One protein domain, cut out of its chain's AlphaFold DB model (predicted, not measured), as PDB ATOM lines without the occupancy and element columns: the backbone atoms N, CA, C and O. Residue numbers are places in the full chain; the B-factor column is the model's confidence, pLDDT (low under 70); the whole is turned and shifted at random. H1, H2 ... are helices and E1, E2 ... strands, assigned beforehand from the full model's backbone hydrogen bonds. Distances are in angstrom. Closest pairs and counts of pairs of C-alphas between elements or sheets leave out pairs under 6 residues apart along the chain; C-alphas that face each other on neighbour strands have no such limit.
ATOM      1  N   ASP A 203      61.957 -32.302 -18.372       85.88
ATOM      2  CA  ASP A 203      63.114 -32.990 -17.782       85.88
ATOM      3  C   ASP A 203      62.981 -33.145 -16.260       85.88
ATOM      4  O   ASP A 203      63.283 -34.199 -15.693       85.88
ATOM      5  N   VAL A 204      62.448 -32.123 -15.589       85.94
ATOM      6  CA  VAL A 204      62.153 -32.167 -14.154       85.94
ATOM      7  C   VAL A 204      61.038 -33.168 -13.863       85.94
ATOM      8  O   VAL A 204      61.171 -33.979 -12.947       85.94
ATOM      9  N   ALA A 205      59.958 -33.173 -14.651       89.75
ATOM     10  CA  ALA A 205      58.879 -34.149 -14.496       89.75
ATOM     11  C   ALA A 205      59.373 -35.594 -14.695       89.75
ATOM     12  O   ALA A 205      58.977 -36.492 -13.949       89.75
ATOM     13  N   VAL A 206      60.287 -35.817 -15.646       90.44
ATOM     14  CA  VAL A 206      60.956 -37.107 -15.852       90.44
ATOM     15  C   VAL A 206      61.747 -37.518 -14.611       90.44
ATOM     16  O   VAL A 206      61.577 -38.638 -14.130       90.44
ATOM     17  N   ARG A 207      62.564 -36.620 -14.044       85.38
ATOM     18  CA  ARG A 207      63.340 -36.907 -12.824       85.38
ATOM     19  C   ARG A 207      62.465 -37.236 -11.622       85.38
ATOM     20  O   ARG A 207      62.759 -38.187 -10.903       85.38
ATOM     21  N   VAL A 208      61.379 -36.487 -11.427       85.88
ATOM     22  CA  VAL A 208      60.392 -36.747 -10.366       85.88
ATOM     23  C   VAL A 208      59.883 -38.189 -10.439       85.88
ATOM     24  O   VAL A 208      59.712 -38.840  -9.413       85.88
ATOM     25  N   VAL A 209      59.662 -38.700 -11.650       87.31
ATOM     26  CA  VAL A 209      59.127 -40.043 -11.886       87.31
ATOM     27  C   VAL A 209      60.191 -41.138 -11.788       87.31
ATOM     28  O   VAL A 209      59.896 -42.228 -11.295       87.31
ATOM     29  N   THR A 210      61.418 -40.888 -12.248       85.88
ATOM     30  CA  THR A 210      62.502 -41.889 -12.234       85.88
ATOM     31  C   THR A 210      63.212 -41.986 -10.886       85.88
ATOM     32  O   THR A 210      63.785 -43.027 -10.573       85.88
ATOM     33  N   SER A 211      63.162 -40.933 -10.070       81.88
ATOM     34  CA  SER A 211      63.734 -40.882  -8.721       81.88
ATOM     35  C   SER A 211      62.754 -40.245  -7.723       81.88
ATOM     36  O   SER A 211      63.039 -39.177  -7.175       81.88
ATOM     37  N   PRO A 212      61.591 -40.875  -7.464       69.06
ATOM     38  CA  PRO A 212      60.550 -40.294  -6.627       69.06
ATOM     39  C   PRO A 212      61.014 -40.170  -5.173       69.06
ATOM     40  O   PRO A 212      61.259 -41.159  -4.482       69.06
ATOM     41  N   LYS A 213      61.093 -38.930  -4.689       65.38
ATOM     42  CA  LYS A 213      61.343 -38.580  -3.288       65.38
ATOM     43  C   LYS A 213      60.091 -37.850  -2.766       65.38
ATOM     44  O   LYS A 213      59.500 -37.027  -3.448       65.38
ATOM     45  N   PRO A 214      59.592 -38.138  -1.569       53.19
ATOM     46  CA  PRO A 214      58.663 -39.227  -1.282       53.19
ATOM     47  C   PRO A 214      57.193 -38.776  -1.114       53.19
ATOM     48  O   PRO A 214      56.483 -39.306  -0.263       53.19
ATOM     49  N   LYS A 215      56.684 -37.811  -1.889       60.81
ATOM     50  CA  LYS A 215      55.254 -37.436  -1.814       60.81
ATOM     51  C   LYS A 215      54.502 -37.838  -3.074       60.81
ATOM     52  O   LYS A 215      54.199 -37.012  -3.928       60.81
ATOM     53  N   VAL A 216      54.162 -39.121  -3.159       66.94
ATOM     54  CA  VAL A 216      53.045 -39.548  -4.003       66.94
ATOM     55  C   VAL A 216      51.774 -39.156  -3.260       66.94
ATOM     56  O   VAL A 216      51.437 -39.747  -2.236       66.94
ATOM     57  N   GLN A 217      51.081 -38.128  -3.740       76.06
ATOM     58  CA  GLN A 217      49.731 -37.842  -3.275       76.06
ATOM     59  C   GLN A 217      48.776 -38.593  -4.193       76.06
ATOM     60  O   GLN A 217      48.224 -38.005  -5.120       76.06
ATOM     61  N   ALA A 218      48.644 -39.897  -3.949       75.38
ATOM     62  CA  ALA A 218      47.835 -40.778  -4.775       75.38
ATOM     63  C   ALA A 218      46.378 -40.307  -4.771       75.38
ATOM     64  O   ALA A 218      45.686 -40.357  -3.752       75.38
ATOM     65  N   TRP A 219      45.916 -39.833  -5.921       87.75
ATOM     66  CA  TRP A 219      44.509 -39.588  -6.160       87.75
ATOM     67  C   TRP A 219      43.721 -40.881  -6.007       87.75
ATOM     68  O   TRP A 219      44.062 -41.917  -6.582       87.75
ATOM     69  N   VAL A 220      42.598 -40.782  -5.305       86.75
ATOM     70  CA  VAL A 220      41.550 -41.795  -5.372       86.75
ATOM     71  C   VAL A 220      40.733 -41.495  -6.626       86.75
ATOM     72  O   VAL A 220      39.845 -40.648  -6.623       86.75
ATOM     73  N   VAL A 221      41.104 -42.132  -7.736       87.81
ATOM     74  CA  VAL A 221      40.461 -41.894  -9.035       87.81
ATOM     75  C   VAL A 221      39.121 -42.617  -9.092       87.81
ATOM     76  O   VAL A 221      39.073 -43.845  -9.159       87.81
ATOM     77  N   GLU A 222      38.020 -41.879  -9.125       88.12
ATOM     78  CA  GLU A 222      36.681 -42.454  -9.277       88.12
ATOM     79  C   GLU A 222      36.449 -42.948 -10.707       88.12
ATOM     80  O   GLU A 222      35.972 -44.063 -10.931       88.12
ATOM     81  N   LYS A 223      36.838 -42.132 -11.692       88.94
ATOM     82  CA  LYS A 223      36.621 -42.409 -13.113       88.94
ATOM     83  C   LYS A 223      37.800 -41.936 -13.950       88.94
ATOM     84  O   LYS A 223      38.290 -40.827 -13.777       88.94
ATOM     85  N   TYR A 224      38.199 -42.776 -14.896       89.56
ATOM     86  CA  TYR A 224      39.235 -42.492 -15.879       89.56
ATOM     87  C   TYR A 224      38.698 -42.824 -17.270       89.56
ATOM     88  O   TYR A 224      38.172 -43.918 -17.481       89.56
ATOM     89  N   ALA A 225      38.781 -41.885 -18.211       89.31
ATOM     90  CA  ALA A 225      38.380 -42.116 -19.593       89.31
ATOM     91  C   ALA A 225      39.152 -41.218 -20.560       89.31
ATOM     92  O   ALA A 225      39.253 -40.011 -20.349       89.31
ATOM     93  N   GLN A 226      39.607 -41.789 -21.674       90.31
ATOM     94  CA  GLN A 226      39.981 -41.001 -22.841       90.31
ATOM     95  C   GLN A 226      38.708 -40.525 -23.545       90.31
ATOM     96  O   GLN A 226      37.825 -41.324 -23.858       90.31
ATOM     97  N   ILE A 227      38.598 -39.215 -23.748       93.06
ATOM     98  CA  ILE A 227      37.404 -38.565 -24.312       93.06
ATOM     99  C   ILE A 227      37.686 -37.839 -25.631       93.06
ATOM    100  O   ILE A 227      36.752 -37.365 -26.273       93.06
ATOM    101  N   GLY A 228      38.949 -37.780 -26.053       90.38
ATOM    102  CA  GLY A 228      39.361 -37.176 -27.313       90.38
ATOM    103  C   GLY A 228      40.674 -37.746 -27.841       90.38
ATOM    104  O   GLY A 228      41.358 -38.532 -27.179       90.38
ATOM    105  N   ASN A 229      41.017 -37.346 -29.063       90.31
ATOM    106  CA  ASN A 229      42.277 -37.712 -29.698       90.31
ATOM    107  C   ASN A 229      43.356 -36.689 -29.357       90.31
ATOM    108  O   ASN A 229      43.095 -35.485 -29.374       90.31
ATOM    109  N   TYR A 230      44.570 -37.183 -29.129       87.06
ATOM    110  CA  TYR A 230      45.751 -36.344 -29.008       87.06
ATOM    111  C   TYR A 230      46.050 -35.648 -30.336       87.06
ATOM    112  O   TYR A 230      45.908 -36.236 -31.412       87.06
ATOM    113  N   SER A 231      46.440 -34.384 -30.257       85.00
ATOM    114  CA  SER A 231      46.741 -33.529 -31.402       85.00
ATOM    115  C   SER A 231      48.114 -32.874 -31.318       85.00
ATOM    116  O   SER A 231      48.664 -32.520 -32.361       85.00
ATOM    117  N   LEU A 232      48.671 -32.746 -30.112       83.56
ATOM    118  CA  LEU A 232      50.024 -32.251 -29.890       83.56
ATOM    119  C   LEU A 232      51.047 -33.390 -29.932       83.56
ATOM    120  O   LEU A 232      50.765 -34.538 -29.578       83.56
ATOM    121  N   GLN A 233      52.256 -33.054 -30.378       87.56
ATOM    122  CA  GLN A 233      53.383 -33.977 -30.367       87.56
ATOM    123  C   GLN A 233      53.848 -34.233 -28.925       87.56
ATOM    124  O   GLN A 233      53.885 -33.317 -28.105       87.56
ATOM    125  N   GLU A 234      54.212 -35.481 -28.622       91.25
ATOM    126  CA  GLU A 234      54.811 -35.842 -27.334       91.25
ATOM    127  C   GLU A 234      56.207 -35.220 -27.183       91.25
ATOM    128  O   GLU A 234      56.994 -35.174 -28.132       91.25
ATOM    129  N   TYR A 235      56.540 -34.826 -25.958       91.81
ATOM    130  CA  TYR A 235      57.917 -34.580 -25.547       91.81
ATOM    131  C   TYR A 235      58.632 -35.921 -25.392       91.81
ATOM    132  O   TYR A 235      58.038 -36.884 -24.906       91.81
ATOM    133  N   LEU A 236      59.891 -35.996 -25.809       92.81
ATOM    134  CA  LEU A 236      60.694 -37.216 -25.756       92.81
ATOM    135  C   LEU A 236      61.978 -36.943 -24.982       92.81
ATOM    136  O   LEU A 236      62.590 -35.889 -25.161       92.81
ATOM    137  N   SER A 237      62.396 -37.893 -24.147       89.62
ATOM    138  CA  SER A 237      63.752 -37.897 -23.594       89.62
ATOM    139  C   SER A 237      64.784 -38.055 -24.712       89.62
ATOM    140  O   SER A 237      64.464 -38.476 -25.825       89.62
ATOM    141  N   SER A 238      66.048 -37.745 -24.418       81.88
ATOM    142  CA  SER A 238      67.151 -37.827 -25.388       81.88
ATOM    143  C   SER A 238      67.318 -39.216 -26.015       81.88
ATOM    144  O   SER A 238      67.719 -39.330 -27.170       81.88
ATOM    145  N   ASP A 239      67.001 -40.272 -25.269       86.31
ATOM    146  CA  ASP A 239      67.020 -41.667 -25.715       86.31
ATOM    147  C   ASP A 239      65.658 -42.160 -26.251       86.31
ATOM    148  O   ASP A 239      65.538 -43.306 -26.683       86.31
ATOM    149  N   GLY A 240      64.619 -41.316 -26.207       90.12
ATOM    150  CA  GLY A 240      63.248 -41.636 -26.603       90.12
ATOM    151  C   GLY A 240      62.526 -42.648 -25.705       90.12
ATOM    152  O   GLY A 240      61.404 -43.043 -26.028       90.12
ATOM    153  N   SER A 241      63.134 -43.086 -24.597       92.44
ATOM    154  CA  SER A 241      62.559 -44.111 -23.714       92.44
ATOM    155  C   SER A 241      61.436 -43.575 -22.820       92.44
ATOM    156  O   SER A 241      60.574 -44.342 -22.371       92.44
ATOM    157  N   ILE A 242      61.417 -42.260 -22.591       94.81
ATOM    158  CA  ILE A 242      60.438 -41.562 -21.764       94.81
ATOM    159  C   ILE A 242      59.704 -40.538 -22.620       94.81
ATOM    160  O   ILE A 242      60.305 -39.782 -23.383       94.81
ATOM    161  N   ARG A 243      58.378 -40.525 -22.487       95.94
ATOM    162  CA  ARG A 243      57.485 -39.675 -23.276       95.94
ATOM    163  C   ARG A 243      56.644 -38.805 -22.362       95.94
ATOM    164  O   ARG A 243      56.237 -39.260 -21.295       95.94
ATOM    165  N   GLY A 244      56.382 -37.574 -22.779       94.69
ATOM    166  CA  GLY A 244      55.662 -36.576 -22.000       94.69
ATOM    167  C   GLY A 244      54.527 -35.930 -22.774       94.69
ATOM    168  O   GLY A 244      54.699 -35.547 -23.930       94.69
ATOM    169  N   ARG A 245      53.390 -35.730 -22.114       93.81
ATOM    170  CA  ARG A 245      52.333 -34.818 -22.565       93.81
ATOM    171  C   ARG A 245      52.025 -33.808 -21.478       93.81
ATOM    172  O   ARG A 245      52.083 -34.129 -20.293       93.81
ATOM    173  N   PHE A 246      51.679 -32.601 -21.898       92.50
ATOM    174  CA  PHE A 246      51.368 -31.509 -20.995       92.50
ATOM    175  C   PHE A 246      49.890 -31.134 -21.094       92.50
ATOM    176  O   PHE A 246      49.316 -31.050 -22.184       92.50
ATOM    177  N   TYR A 247      49.271 -30.931 -19.934       92.44
ATOM    178  CA  TYR A 247      47.840 -30.711 -19.812       92.44
ATOM    179  C   TYR A 247      47.509 -29.523 -18.924       92.44
ATOM    180  O   TYR A 247      48.201 -29.247 -17.943       92.44
ATOM    181  N   VAL A 248      46.369 -28.901 -19.217       91.38
ATOM    182  CA  VAL A 248      45.608 -28.112 -18.246       91.38
ATOM    183  C   VAL A 248      44.483 -28.987 -17.717       91.38
ATOM    184  O   VAL A 248      43.650 -29.474 -18.484       91.38
ATOM    185  N   ARG A 249      44.454 -29.198 -16.407       90.31
ATOM    186  CA  ARG A 249      43.362 -29.876 -15.716       90.31
ATOM    187  C   ARG A 249      42.332 -28.852 -15.268       90.31
ATOM    188  O   ARG A 249      42.690 -27.951 -14.526       90.31
ATOM    189  N   SER A 250      41.071 -29.026 -15.650       90.75
ATOM    190  CA  SER A 250      39.967 -28.207 -15.145       90.75
ATOM    191  C   SER A 250      39.364 -28.760 -13.854       90.75
ATOM    192  O   SER A 250      39.476 -29.952 -13.558       90.75
ATOM    193  N   ILE A 251      38.619 -27.901 -13.152       84.62
ATOM    194  CA  ILE A 251      37.867 -28.198 -11.916       84.62
ATOM    195  C   ILE A 251      36.930 -29.418 -12.067       84.62
ATOM    196  O   ILE A 251      36.652 -30.127 -11.107       84.62
ATOM    197  N   GLY A 252      36.452 -29.711 -13.282       86.50
ATOM    198  CA  GLY A 252      35.577 -30.859 -13.552       86.50
ATOM    199  C   GLY A 252      36.307 -32.185 -13.773       86.50
ATOM    200  O   GLY A 252      35.662 -33.203 -14.007       86.50
ATOM    201  N   GLY A 253      37.636 -32.177 -13.758       90.31
ATOM    202  CA  GLY A 253      38.464 -33.347 -13.995       90.31
ATOM    203  C   GLY A 253      38.832 -33.600 -15.460       90.31
ATOM    204  O   GLY A 253      39.478 -34.603 -15.764       90.31
ATOM    205  N   VAL A 254      38.440 -32.708 -16.376       93.06
ATOM    206  CA  VAL A 254      38.819 -32.782 -17.793       93.06
ATOM    207  C   VAL A 254      40.243 -32.264 -17.962       93.06
ATOM    208  O   VAL A 254      40.602 -31.224 -17.418       93.06
ATOM    209  N   LEU A 255      41.050 -32.987 -18.729       93.25
ATOM    210  CA  LEU A 255      42.393 -32.591 -19.121       93.25
ATOM    211  C   LEU A 255      42.357 -32.144 -20.581       93.25
ATOM    212  O   LEU A 255      41.908 -32.882 -21.469       93.25
ATOM    213  N   TYR A 256      42.865 -30.942 -20.808       91.44
ATOM    214  CA  TYR A 256      43.022 -30.351 -22.123       91.44
ATOM    215  C   TYR A 256      44.487 -30.390 -22.525       91.44
ATOM    216  O   TYR A 256      45.348 -30.020 -21.727       91.44
ATOM    217  N   GLU A 257      44.769 -30.818 -23.753       89.56
ATOM    218  CA  GLU A 257      46.115 -30.689 -24.310       89.56
ATOM    219  C   GLU A 257      46.555 -29.232 -24.318       89.56
ATOM    220  O   GLU A 257      45.804 -28.343 -24.727       89.56
ATOM    221  N   SER A 258      47.787 -29.011 -23.875       85.25
ATOM    222  CA  SER A 258      48.409 -27.700 -23.868       85.25
ATOM    223  C   SER A 258      49.864 -27.831 -24.275       85.25
ATOM    224  O   SER A 258      50.557 -28.760 -23.871       85.25
ATOM    225  N   GLU A 259      50.353 -26.858 -25.030       82.81
ATOM    226  CA  GLU A 259      51.791 -26.637 -25.108       82.81
ATOM    227  C   GLU A 259      52.271 -26.109 -23.750       82.81
ATOM    228  O   GLU A 259      51.521 -25.420 -23.044       82.81
ATOM    229  N   VAL A 260      53.500 -26.453 -23.359       73.62
ATOM    230  CA  VAL A 260      54.133 -25.847 -22.178       73.62
ATOM    231  C   VAL A 260      54.106 -24.330 -22.369       73.62
ATOM    232  O   VAL A 260      54.513 -23.884 -23.440       73.62
ATOM    233  N   PRO A 261      53.627 -23.530 -21.399       65.38
ATOM    234  CA  PRO A 261      53.481 -22.090 -21.570       65.38
ATOM    235  C   PRO A 261      54.784 -21.444 -22.069       65.38
ATOM    236  O   PRO A 261      55.762 -21.305 -21.335       65.38
ATOM    237  N   VAL A 262      54.801 -21.056 -23.347       49.75
ATOM    238  CA  VAL A 262      55.912 -20.337 -23.978       49.75
ATOM    239  C   VAL A 262      55.605 -18.840 -23.893       49.75
ATOM    240  O   VAL A 262      55.200 -18.215 -24.867       49.75
ATOM    241  N   GLY A 263      55.754 -18.253 -22.703       45.47
ATOM    242  CA  GLY A 263      55.511 -16.821 -22.486       45.47
ATOM    243  C   GLY A 263      54.030 -16.401 -22.552       45.47
ATOM    244  O   GLY A 263      53.137 -17.250 -22.502       45.47
ATOM    245  N   PRO A 264      53.735 -15.084 -22.601       35.50
ATOM    246  CA  PRO A 264      52.364 -14.584 -22.615       35.50
ATOM    247  C   PRO A 264      51.667 -15.025 -23.906       35.50
ATOM    248  O   PRO A 264      52.011 -14.580 -24.999       35.50
ATOM    249  N   VAL A 265      50.693 -15.923 -23.759       39.19
ATOM    250  CA  VAL A 265      49.922 -16.537 -24.845       39.19
ATOM    251  C   VAL A 265      49.258 -15.453 -25.701       39.19
ATOM    252  O   VAL A 265      48.225 -14.897 -25.341       39.19
ATOM    253  N   GLN A 266      49.847 -15.164 -26.860       36.47
ATOM    254  CA  GLN A 266      49.204 -14.452 -27.963       36.47
ATOM    255  C   GLN A 266      48.981 -15.432 -29.112       36.47
ATOM    256  O   GLN A 266      49.629 -15.353 -30.151       36.47
ATOM    257  N   SER A 267      48.063 -16.380 -28.938       39.69
ATOM    258  CA  SER A 267      47.421 -16.977 -30.105       39.69
ATOM    259  C   SER A 267      45.958 -17.308 -29.802       39.69
ATOM    260  O   SER A 267      45.683 -18.226 -29.030       39.69
ATOM    261  N   PRO A 268      45.000 -16.559 -30.376       40.44
ATOM    262  CA  PRO A 268      43.568 -16.748 -30.144       40.44
ATOM    263  C   PRO A 268      42.967 -17.988 -30.842       40.44
ATOM    264  O   PRO A 268      41.752 -18.159 -30.808       40.44
ATOM    265  N   SER A 269      43.770 -18.860 -31.469       48.22
ATOM    266  CA  SER A 269      43.285 -20.047 -32.202       48.22
ATOM    267  C   SER A 269      43.392 -21.381 -31.449       48.22
ATOM    268  O   SER A 269      42.836 -22.376 -31.914       48.22
ATOM    269  N   ASN A 270      44.051 -21.432 -30.287       56.97
ATOM    270  CA  ASN A 270      44.190 -22.671 -29.516       56.97
ATOM    271  C   ASN A 270      43.002 -22.859 -28.571       56.97
ATOM    272  O   ASN A 270      43.106 -22.644 -27.366       56.97
ATOM    273  N   VAL A 271      41.856 -23.272 -29.120       61.00
ATOM    274  CA  VAL A 271      40.791 -23.854 -28.294       61.00
ATOM    275  C   VAL A 271      41.370 -25.122 -27.652       61.00
ATOM    276  O   VAL A 271      41.723 -26.045 -28.394       61.00
ATOM    277  N   PRO A 272      41.495 -25.190 -26.314       69.25
ATOM    278  CA  PRO A 272      42.046 -26.360 -25.645       69.25
ATOM    279  C   PRO A 272      41.193 -27.579 -26.001       69.25
ATOM    280  O   PRO A 272      39.971 -27.562 -25.828       69.25
ATOM    281  N   LYS A 273      41.811 -28.636 -26.537       81.25
ATOM    282  CA  LYS A 273      41.082 -29.849 -26.928       81.25
ATOM    283  C   LYS A 273      40.993 -30.800 -25.736       81.25
ATOM    284  O   LYS A 273      42.038 -31.173 -25.201       81.25
ATOM    285  N   PRO A 274      39.785 -31.202 -25.309       90.94
ATOM    286  CA  PRO A 274      39.635 -32.172 -24.236       90.94
ATOM    287  C   PRO A 274      40.088 -33.545 -24.736       90.94
ATOM    288  O   PRO A 274      39.598 -34.027 -25.757       90.94
ATOM    289  N   VAL A 275      41.013 -34.181 -24.019       93.00
ATOM    290  CA  VAL A 275      41.573 -35.484 -24.422       93.00
ATOM    291  C   VAL A 275      41.348 -36.568 -23.382       93.00
ATOM    292  O   VAL A 275      41.078 -37.717 -23.734       93.00
ATOM    293  N   LEU A 276      41.373 -36.205 -22.103       93.19
ATOM    294  CA  LEU A 276      41.279 -37.138 -20.988       93.19
ATOM    295  C   LEU A 276      40.307 -36.607 -19.932       93.19
ATOM    296  O   LEU A 276      40.103 -35.404 -19.781       93.19
ATOM    297  N   TYR A 277      39.710 -37.526 -19.191       93.06
ATOM    298  CA  TYR A 277      38.848 -37.253 -18.056       93.06
ATOM    299  C   TYR A 277      39.313 -38.093 -16.873       93.06
ATOM    300  O   TYR A 277      39.278 -39.322 -16.938       93.06
ATOM    301  N   ILE A 278      39.738 -37.424 -15.804       91.50
ATOM    302  CA  ILE A 278      40.151 -38.039 -14.544       91.50
ATOM    303  C   ILE A 278      39.333 -37.399 -13.424       91.50
ATOM    304  O   ILE A 278      39.586 -36.262 -13.018       91.50
ATOM    305  N   GLN A 279      38.337 -38.133 -12.943       91.44
ATOM    306  CA  GLN A 279      37.509 -37.744 -11.810       91.44
ATOM    307  C   GLN A 279      38.189 -38.180 -10.518       91.44
ATOM    308  O   GLN A 279      38.544 -39.350 -10.361       91.44
ATOM    309  N   VAL A 280      38.376 -37.226  -9.614       90.44
ATOM    310  CA  VAL A 280      39.049 -37.410  -8.332       90.44
ATOM    311  C   VAL A 280      38.204 -36.719  -7.281       90.44
ATOM    312  O   VAL A 280      37.848 -35.551  -7.451       90.44
ATOM    313  N   ASP A 281      37.904 -37.426  -6.200       86.44
ATOM    314  CA  ASP A 281      37.172 -36.838  -5.087       86.44
ATOM    315  C   ASP A 281      37.945 -35.675  -4.468       86.44
ATOM    316  O   ASP A 281      39.142 -35.772  -4.191       86.44
ATOM    317  N   ASN A 282      37.231 -34.582  -4.191       85.38
ATOM    318  CA  ASN A 282      37.748 -33.387  -3.516       85.38
ATOM    319  C   ASN A 282      38.882 -32.638  -4.246       85.38
ATOM    320  O   ASN A 282      39.506 -31.763  -3.648       85.38
ATOM    321  N   ASP A 283      39.134 -32.920  -5.526       87.12
ATOM    322  CA  ASP A 283      40.055 -32.135  -6.353       87.12
ATOM    323  C   ASP A 283      39.268 -31.069  -7.126       87.12
ATOM    324  O   ASP A 283      38.602 -31.368  -8.115       87.12
ATOM    325  N   GLN A 284      39.288 -29.836  -6.618       85.06
ATOM    326  CA  GLN A 284      38.543 -28.689  -7.161       85.06
ATOM    327  C   GLN A 284      39.467 -27.629  -7.778       85.06
ATOM    328  O   GLN A 284      39.025 -26.522  -8.083       85.06
ATOM    329  N   ASP A 285      40.749 -27.952  -7.938       85.31
ATOM    330  CA  ASP A 285      41.748 -27.015  -8.428       85.31
ATOM    331  C   ASP A 285      41.921 -27.142  -9.948       85.31
ATOM    332  O   ASP A 285      41.911 -28.237 -10.513       85.31
ATOM    333  N   GLU A 286      42.170 -26.009 -10.604       86.69
ATOM    334  CA  GLU A 286      42.677 -25.959 -11.976       86.69
ATOM    335  C   GLU A 286      44.197 -25.767 -11.962       86.69
ATOM    336  O   GLU A 286      44.724 -24.913 -11.244       86.69
ATOM    337  N   TYR A 287      44.923 -26.610 -12.700       88.44
ATOM    338  CA  TYR A 287      46.386 -26.570 -12.736       88.44
ATOM    339  C   TYR A 287      46.990 -27.333 -13.906       88.44
ATOM    340  O   TYR A 287      46.360 -28.165 -14.556       88.44
ATOM    341  N   TYR A 288      48.265 -27.040 -14.142       91.50
ATOM    342  CA  TYR A 288      49.089 -27.717 -15.121       91.50
ATOM    343  C   TYR A 288      49.551 -29.088 -14.634       91.50
ATOM    344  O   TYR A 288      49.882 -29.274 -13.459       91.50
ATOM    345  N   MET A 289      49.615 -30.043 -15.553       92.75
ATOM    346  CA  MET A 289      49.964 -31.420 -15.244       92.75
ATOM    347  C   MET A 289      50.774 -32.052 -16.367       92.75
ATOM    348  O   MET A 289      50.478 -31.861 -17.544       92.75
ATOM    349  N   TRP A 290      51.766 -32.846 -15.983       94.56
ATOM    350  CA  TRP A 290      52.501 -33.713 -16.891       94.56
ATOM    351  C   TRP A 290      51.952 -35.129 -16.830       94.56
ATOM    352  O   TRP A 290      51.800 -35.675 -15.744       94.56
ATOM    353  N   GLU A 291      51.712 -35.740 -17.984       95.19
ATOM    354  CA  GLU A 291      51.671 -37.192 -18.128       95.19
ATOM    355  C   GLU A 291      53.039 -37.664 -18.598       95.19
ATOM    356  O   GLU A 291      53.499 -37.263 -19.665       95.19
ATOM    357  N   ILE A 292      53.684 -38.511 -17.803       95.94
ATOM    358  CA  ILE A 292      54.987 -39.097 -18.096       95.94
ATOM    359  C   ILE A 292      54.808 -40.597 -18.282       95.94
ATOM    360  O   ILE A 292      54.389 -41.308 -17.368       95.94
ATOM    361  N   THR A 293      55.150 -41.084 -19.468       94.44
ATOM    362  CA  THR A 293      55.143 -42.505 -19.808       94.44
ATOM    363  C   THR A 293      56.573 -43.028 -19.828       94.44
ATOM    364  O   THR A 293      57.384 -42.574 -20.632       94.44
ATOM    365  N   CYS A 294      56.874 -44.007 -18.975       92.00
ATOM    366  CA  CYS A 294      58.167 -44.688 -18.914       92.00
ATOM    367  C   CYS A 294      57.933 -46.205 -18.912       92.00
ATOM    368  O   CYS A 294      57.394 -46.772 -17.954       92.00
ATOM    369  N   GLY A 295      58.286 -46.866 -20.019       89.06
ATOM    370  CA  GLY A 295      57.949 -48.273 -20.245       89.06
ATOM    371  C   GLY A 295      56.433 -48.509 -20.228       89.06
ATOM    372  O   GLY A 295      55.696 -47.905 -21.005       89.06
ATOM    373  N   HIS A 296      55.966 -49.380 -19.330       87.12
ATOM    374  CA  HIS A 296      54.541 -49.703 -19.150       87.12
ATOM    375  C   HIS A 296      53.847 -48.862 -18.069       87.12
ATOM    376  O   HIS A 296      52.711 -49.150 -17.702       87.12
ATOM    377  N   ARG A 297      54.530 -47.858 -17.509       90.56
ATOM    378  CA  ARG A 297      53.989 -47.029 -16.433       90.56
ATOM    379  C   ARG A 297      53.649 -45.643 -16.951       90.56
ATOM    380  O   ARG A 297      54.426 -45.051 -17.699       90.56
ATOM    381  N   VAL A 298      52.506 -45.135 -16.505       92.25
ATOM    382  CA  VAL A 298      52.021 -43.787 -16.801       92.25
ATOM    383  C   VAL A 298      51.817 -43.060 -15.482       92.25
ATOM    384  O   VAL A 298      51.085 -43.538 -14.611       92.25
ATOM    385  N   TYR A 299      52.474 -41.915 -15.347       93.44
ATOM    386  CA  TYR A 299      52.440 -41.077 -14.159       93.44
ATOM    387  C   TYR A 299      51.824 -39.728 -14.494       93.44
ATOM    388  O   TYR A 299      52.174 -39.141 -15.513       93.44
ATOM    389  N   TYR A 300      50.978 -39.208 -13.611       94.12
ATOM    390  CA  TYR A 300      50.519 -37.826 -13.676       94.12
ATOM    391  C   TYR A 300      51.171 -37.012 -12.567       94.12
ATOM    392  O   TYR A 300      51.056 -37.353 -11.387       94.12
ATOM    393  N   VAL A 301      51.854 -35.940 -12.949       93.00
ATOM    394  CA  VAL A 301      52.655 -35.092 -12.065       93.00
ATOM    395  C   VAL A 301      52.074 -33.684 -12.062       93.00
ATOM    396  O   VAL A 301      51.967 -33.056 -13.112       93.00
ATOM    397  N   ASP A 302      51.719 -33.170 -10.883       91.94
ATOM    398  CA  ASP A 302      51.315 -31.770 -10.717       91.94
ATOM    399  C   ASP A 302      52.494 -30.868 -11.070       91.94
ATOM    400  O   ASP A 302      53.508 -30.841 -10.361       91.94
ATOM    401  N   ALA A 303      52.355 -30.127 -12.167       90.38
ATOM    402  CA  ALA A 303      53.453 -29.355 -12.713       90.38
ATOM    403  C   ALA A 303      53.806 -28.145 -11.839       90.38
ATOM    404  O   ALA A 303      54.858 -27.558 -12.034       90.38
ATOM    405  N   ARG A 304      52.993 -27.781 -10.841       85.31
ATOM    406  CA  ARG A 304      53.314 -26.676  -9.923       85.31
ATOM    407  C   ARG A 304      54.315 -27.063  -8.845       85.31
ATOM    408  O   ARG A 304      54.971 -26.204  -8.271       85.31
ATOM    409  N   LYS A 305      54.345 -28.349  -8.486       82.88
ATOM    410  CA  LYS A 305      55.025 -28.841  -7.275       82.88
ATOM    411  C   LYS A 305      55.918 -30.052  -7.516       82.88
ATOM    412  O   LYS A 305      56.557 -30.506  -6.575       82.88
ATOM    413  N   GLY A 306      55.894 -30.647  -8.710       84.94
ATOM    414  CA  GLY A 306      56.586 -31.917  -8.956       84.94
ATOM    415  C   GLY A 306      56.030 -33.069  -8.115       84.94
ATOM    416  O   GLY A 306      56.745 -34.005  -7.787       84.94
ATOM    417  N   THR A 307      54.760 -33.001  -7.709       88.62
ATOM    418  CA  THR A 307      54.125 -34.050  -6.898       88.62
ATOM    419  C   THR A 307      53.473 -35.073  -7.817       88.62
ATOM    420  O   THR A 307      52.621 -34.709  -8.629       88.62
ATOM    421  N   ILE A 308      53.821 -36.355  -7.670       90.75
ATOM    422  CA  ILE A 308      53.129 -37.435  -8.385       90.75
ATOM    423  C   ILE A 308      51.722 -37.561  -7.799       90.75
ATOM    424  O   ILE A 308      51.548 -37.880  -6.621       90.75
ATOM    425  N   ARG A 309      50.721 -37.284  -8.630       91.06
ATOM    426  CA  ARG A 309      49.298 -37.368  -8.295       91.06
ATOM    427  C   ARG A 309      48.724 -38.747  -8.570       91.06
ATOM    428  O   ARG A 309      47.844 -39.209  -7.856       91.06
ATOM    429  N   LEU A 310      49.208 -39.408  -9.614       89.94
ATOM    430  CA  LEU A 310      48.640 -40.669 -10.071       89.94
ATOM    431  C   LEU A 310      49.705 -41.538 -10.729       89.94
ATOM    432  O   LEU A 310      50.506 -41.038 -11.513       89.94
ATOM    433  N   ASN A 311      49.660 -42.839 -10.457       89.62
ATOM    434  CA  ASN A 311      50.353 -43.873 -11.217       89.62
ATOM    435  C   ASN A 311      49.299 -44.872 -11.725       89.62
ATOM    436  O   ASN A 311      48.707 -45.598 -10.927       89.62
ATOM    437  N   ILE A 312      49.045 -44.911 -13.040       83.56
ATOM    438  CA  ILE A 312      48.007 -45.791 -13.615       83.56
ATOM    439  C   ILE A 312      48.318 -47.262 -13.334       83.56
ATOM    440  O   ILE A 312      47.418 -48.019 -12.977       83.56
ATOM    441  N   SER A 313      49.589 -47.659 -13.438       77.06
ATOM    442  CA  SER A 313      49.981 -49.064 -13.272       77.06
ATOM    443  C   SER A 313      49.667 -49.606 -11.871       77.06
ATOM    444  O   SER A 313      49.341 -50.781 -11.716       77.06
ATOM    445  N   GLU A 314      49.684 -48.744 -10.850       68.75
ATOM    446  CA  GLU A 314      49.274 -49.103  -9.489       68.75
ATOM    447  C   GLU A 314      47.756 -49.259  -9.364       68.75
ATOM    448  O   GLU A 314      47.298 -50.157  -8.659       68.75
ATOM    449  N   ILE A 315      46.963 -48.454 -10.075       66.25
ATOM    450  CA  ILE A 315      45.500 -48.595 -10.089       66.25
ATOM    451  C   ILE A 315      45.074 -49.880 -10.795       66.25
ATOM    452  O   ILE A 315      44.199 -50.590 -10.296       66.25
ATOM    453  N   GLU A 316      45.681 -50.191 -11.939       67.19
ATOM    454  CA  GLU A 316      45.395 -51.426 -12.675       67.19
ATOM    455  C   GLU A 316      45.729 -52.658 -11.821       67.19
ATOM    456  O   GLU A 316      44.927 -53.593 -11.741       67.19
ATOM    457  N   ALA A 317      46.845 -52.612 -11.083       58.53
ATOM    458  CA  ALA A 317      47.231 -53.652 -10.133       58.53
ATOM    459  C   ALA A 317      46.291 -53.748  -8.915       58.53
ATOM    460  O   ALA A 317      45.979 -54.851  -8.471       58.53
ATOM    461  N   GLN A 318      45.810 -52.620  -8.377       52.84
ATOM    462  CA  GLN A 318      44.922 -52.589  -7.205       52.84
ATOM    463  C   GLN A 318      43.479 -52.998  -7.516       52.84
ATOM    464  O   GLN A 318      42.790 -53.516  -6.639       52.84
ATOM    465  N   ARG A 319      42.995 -52.755  -8.740       54.53
ATOM    466  CA  ARG A 319      41.587 -52.990  -9.094       54.53
ATOM    467  C   ARG A 319      41.317 -54.314  -9.804       54.53
ATOM    468  O   ARG A 319      40.151 -54.629 -10.014       54.53
ATOM    469  N   GLY A 320      42.338 -55.082 -10.195       43.94
ATOM    470  CA  GLY A 320      42.132 -56.307 -10.984       43.94
ATOM    471  C   GLY A 320      41.355 -56.050 -12.285       43.94
ATOM    472  O   GLY A 320      40.676 -56.938 -12.798       43.94
TER     473      GLY A 320
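This is residues 203 to 320 of the 377 residues of an uncharacterized protein of Candidatus Bathyarchaeota archaeon (UniProt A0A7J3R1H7). One strongly twisted sheet of seven strands curls round like part of a barrel until the closest C-alphas of its edge strands E1 and E7 are 8.3 A apart, with H1 packed on the E5, E6 and E7 part and H2 following E7 with no residue between them, near the Arg 297 end of E6. From the E3 to E4 link, residues 262 to 269 stick out of this body. The 118 printed residues hold, in chain order, H1, E1 to E7 and H2; the sheet order is E1, E4, E3, E2, E5, E6, E7, all antiparallel, and the class is mixed, helices and strands. The whole is compact, with a radius of gyration of the C-alphas of 14.1 A and spans of 42 by 34 by 25 A.

E5, residues 287 to 294, is 22.5 A long, and E2, residues 242 to 249, is 21.6 A. E4 is residues 274 to 280, 16.8 A; E6 is 297 to 302, 16.5 A; E1 is 221 to 226, 13.8 A. E3 is residues 254 to 257 and E7 is 307 to 311. H1, residues 203 to 210, begins at C-alpha 203 (63.114, -32.990, -17.782), and H2, residues 312 to 319, ends at C-alpha 319 (41.587, -52.990, -9.094).

E2, E3, E4 and E5, E6, E7 are meanders, each strand the antiparallel neighbour of the one before. E1 to E4 and E2 to E5 are Greek keys, a meander of three whose four-strand run has its first strand antiparallel beside its fourth. Between E2 and E5, N 245 and O 291 are 2.9 A apart; in the hairpin E5 and E6, N 292 and O 299 are 2.8 A apart; in the hairpin E6 and E7, N 300 and O 310 are 2.8 A apart. In the hairpin E2 and E3, N 256 and O 248 are 2.9 A apart; in the hairpin E3 and E4, N 255 and O 276 are 2.8 A apart; between E1 and E4, N 225 and O 277 are 2.9 A apart. Edge strands E1 and E7 are apart, but only just, at 8.3 A. H1 is on the sheet; its closest C-alphas to E5 are Val 206 and Ile 292, 6.7 A. H2 is on the sheet, over none of its strands; its closest C-alphas to E6 are Ser 313 and Arg 297, 5.5 A. In H1 and H2 every O i to N i+4 pair is within hydrogen-bond range.

The C-alphas of Gln 266 and Gly 320, 45.7 A apart, are the two farthest apart. The printed part has no cut. The links E1 to E2 and E3 to E4 are long, and residues 235 to 236 pair antiparallel with residues 243 to 244 of E2. The mean pLDDT of the printed part is 81.9; residues 212 to 216, 261 to 272 and 314 to 320 are under 70.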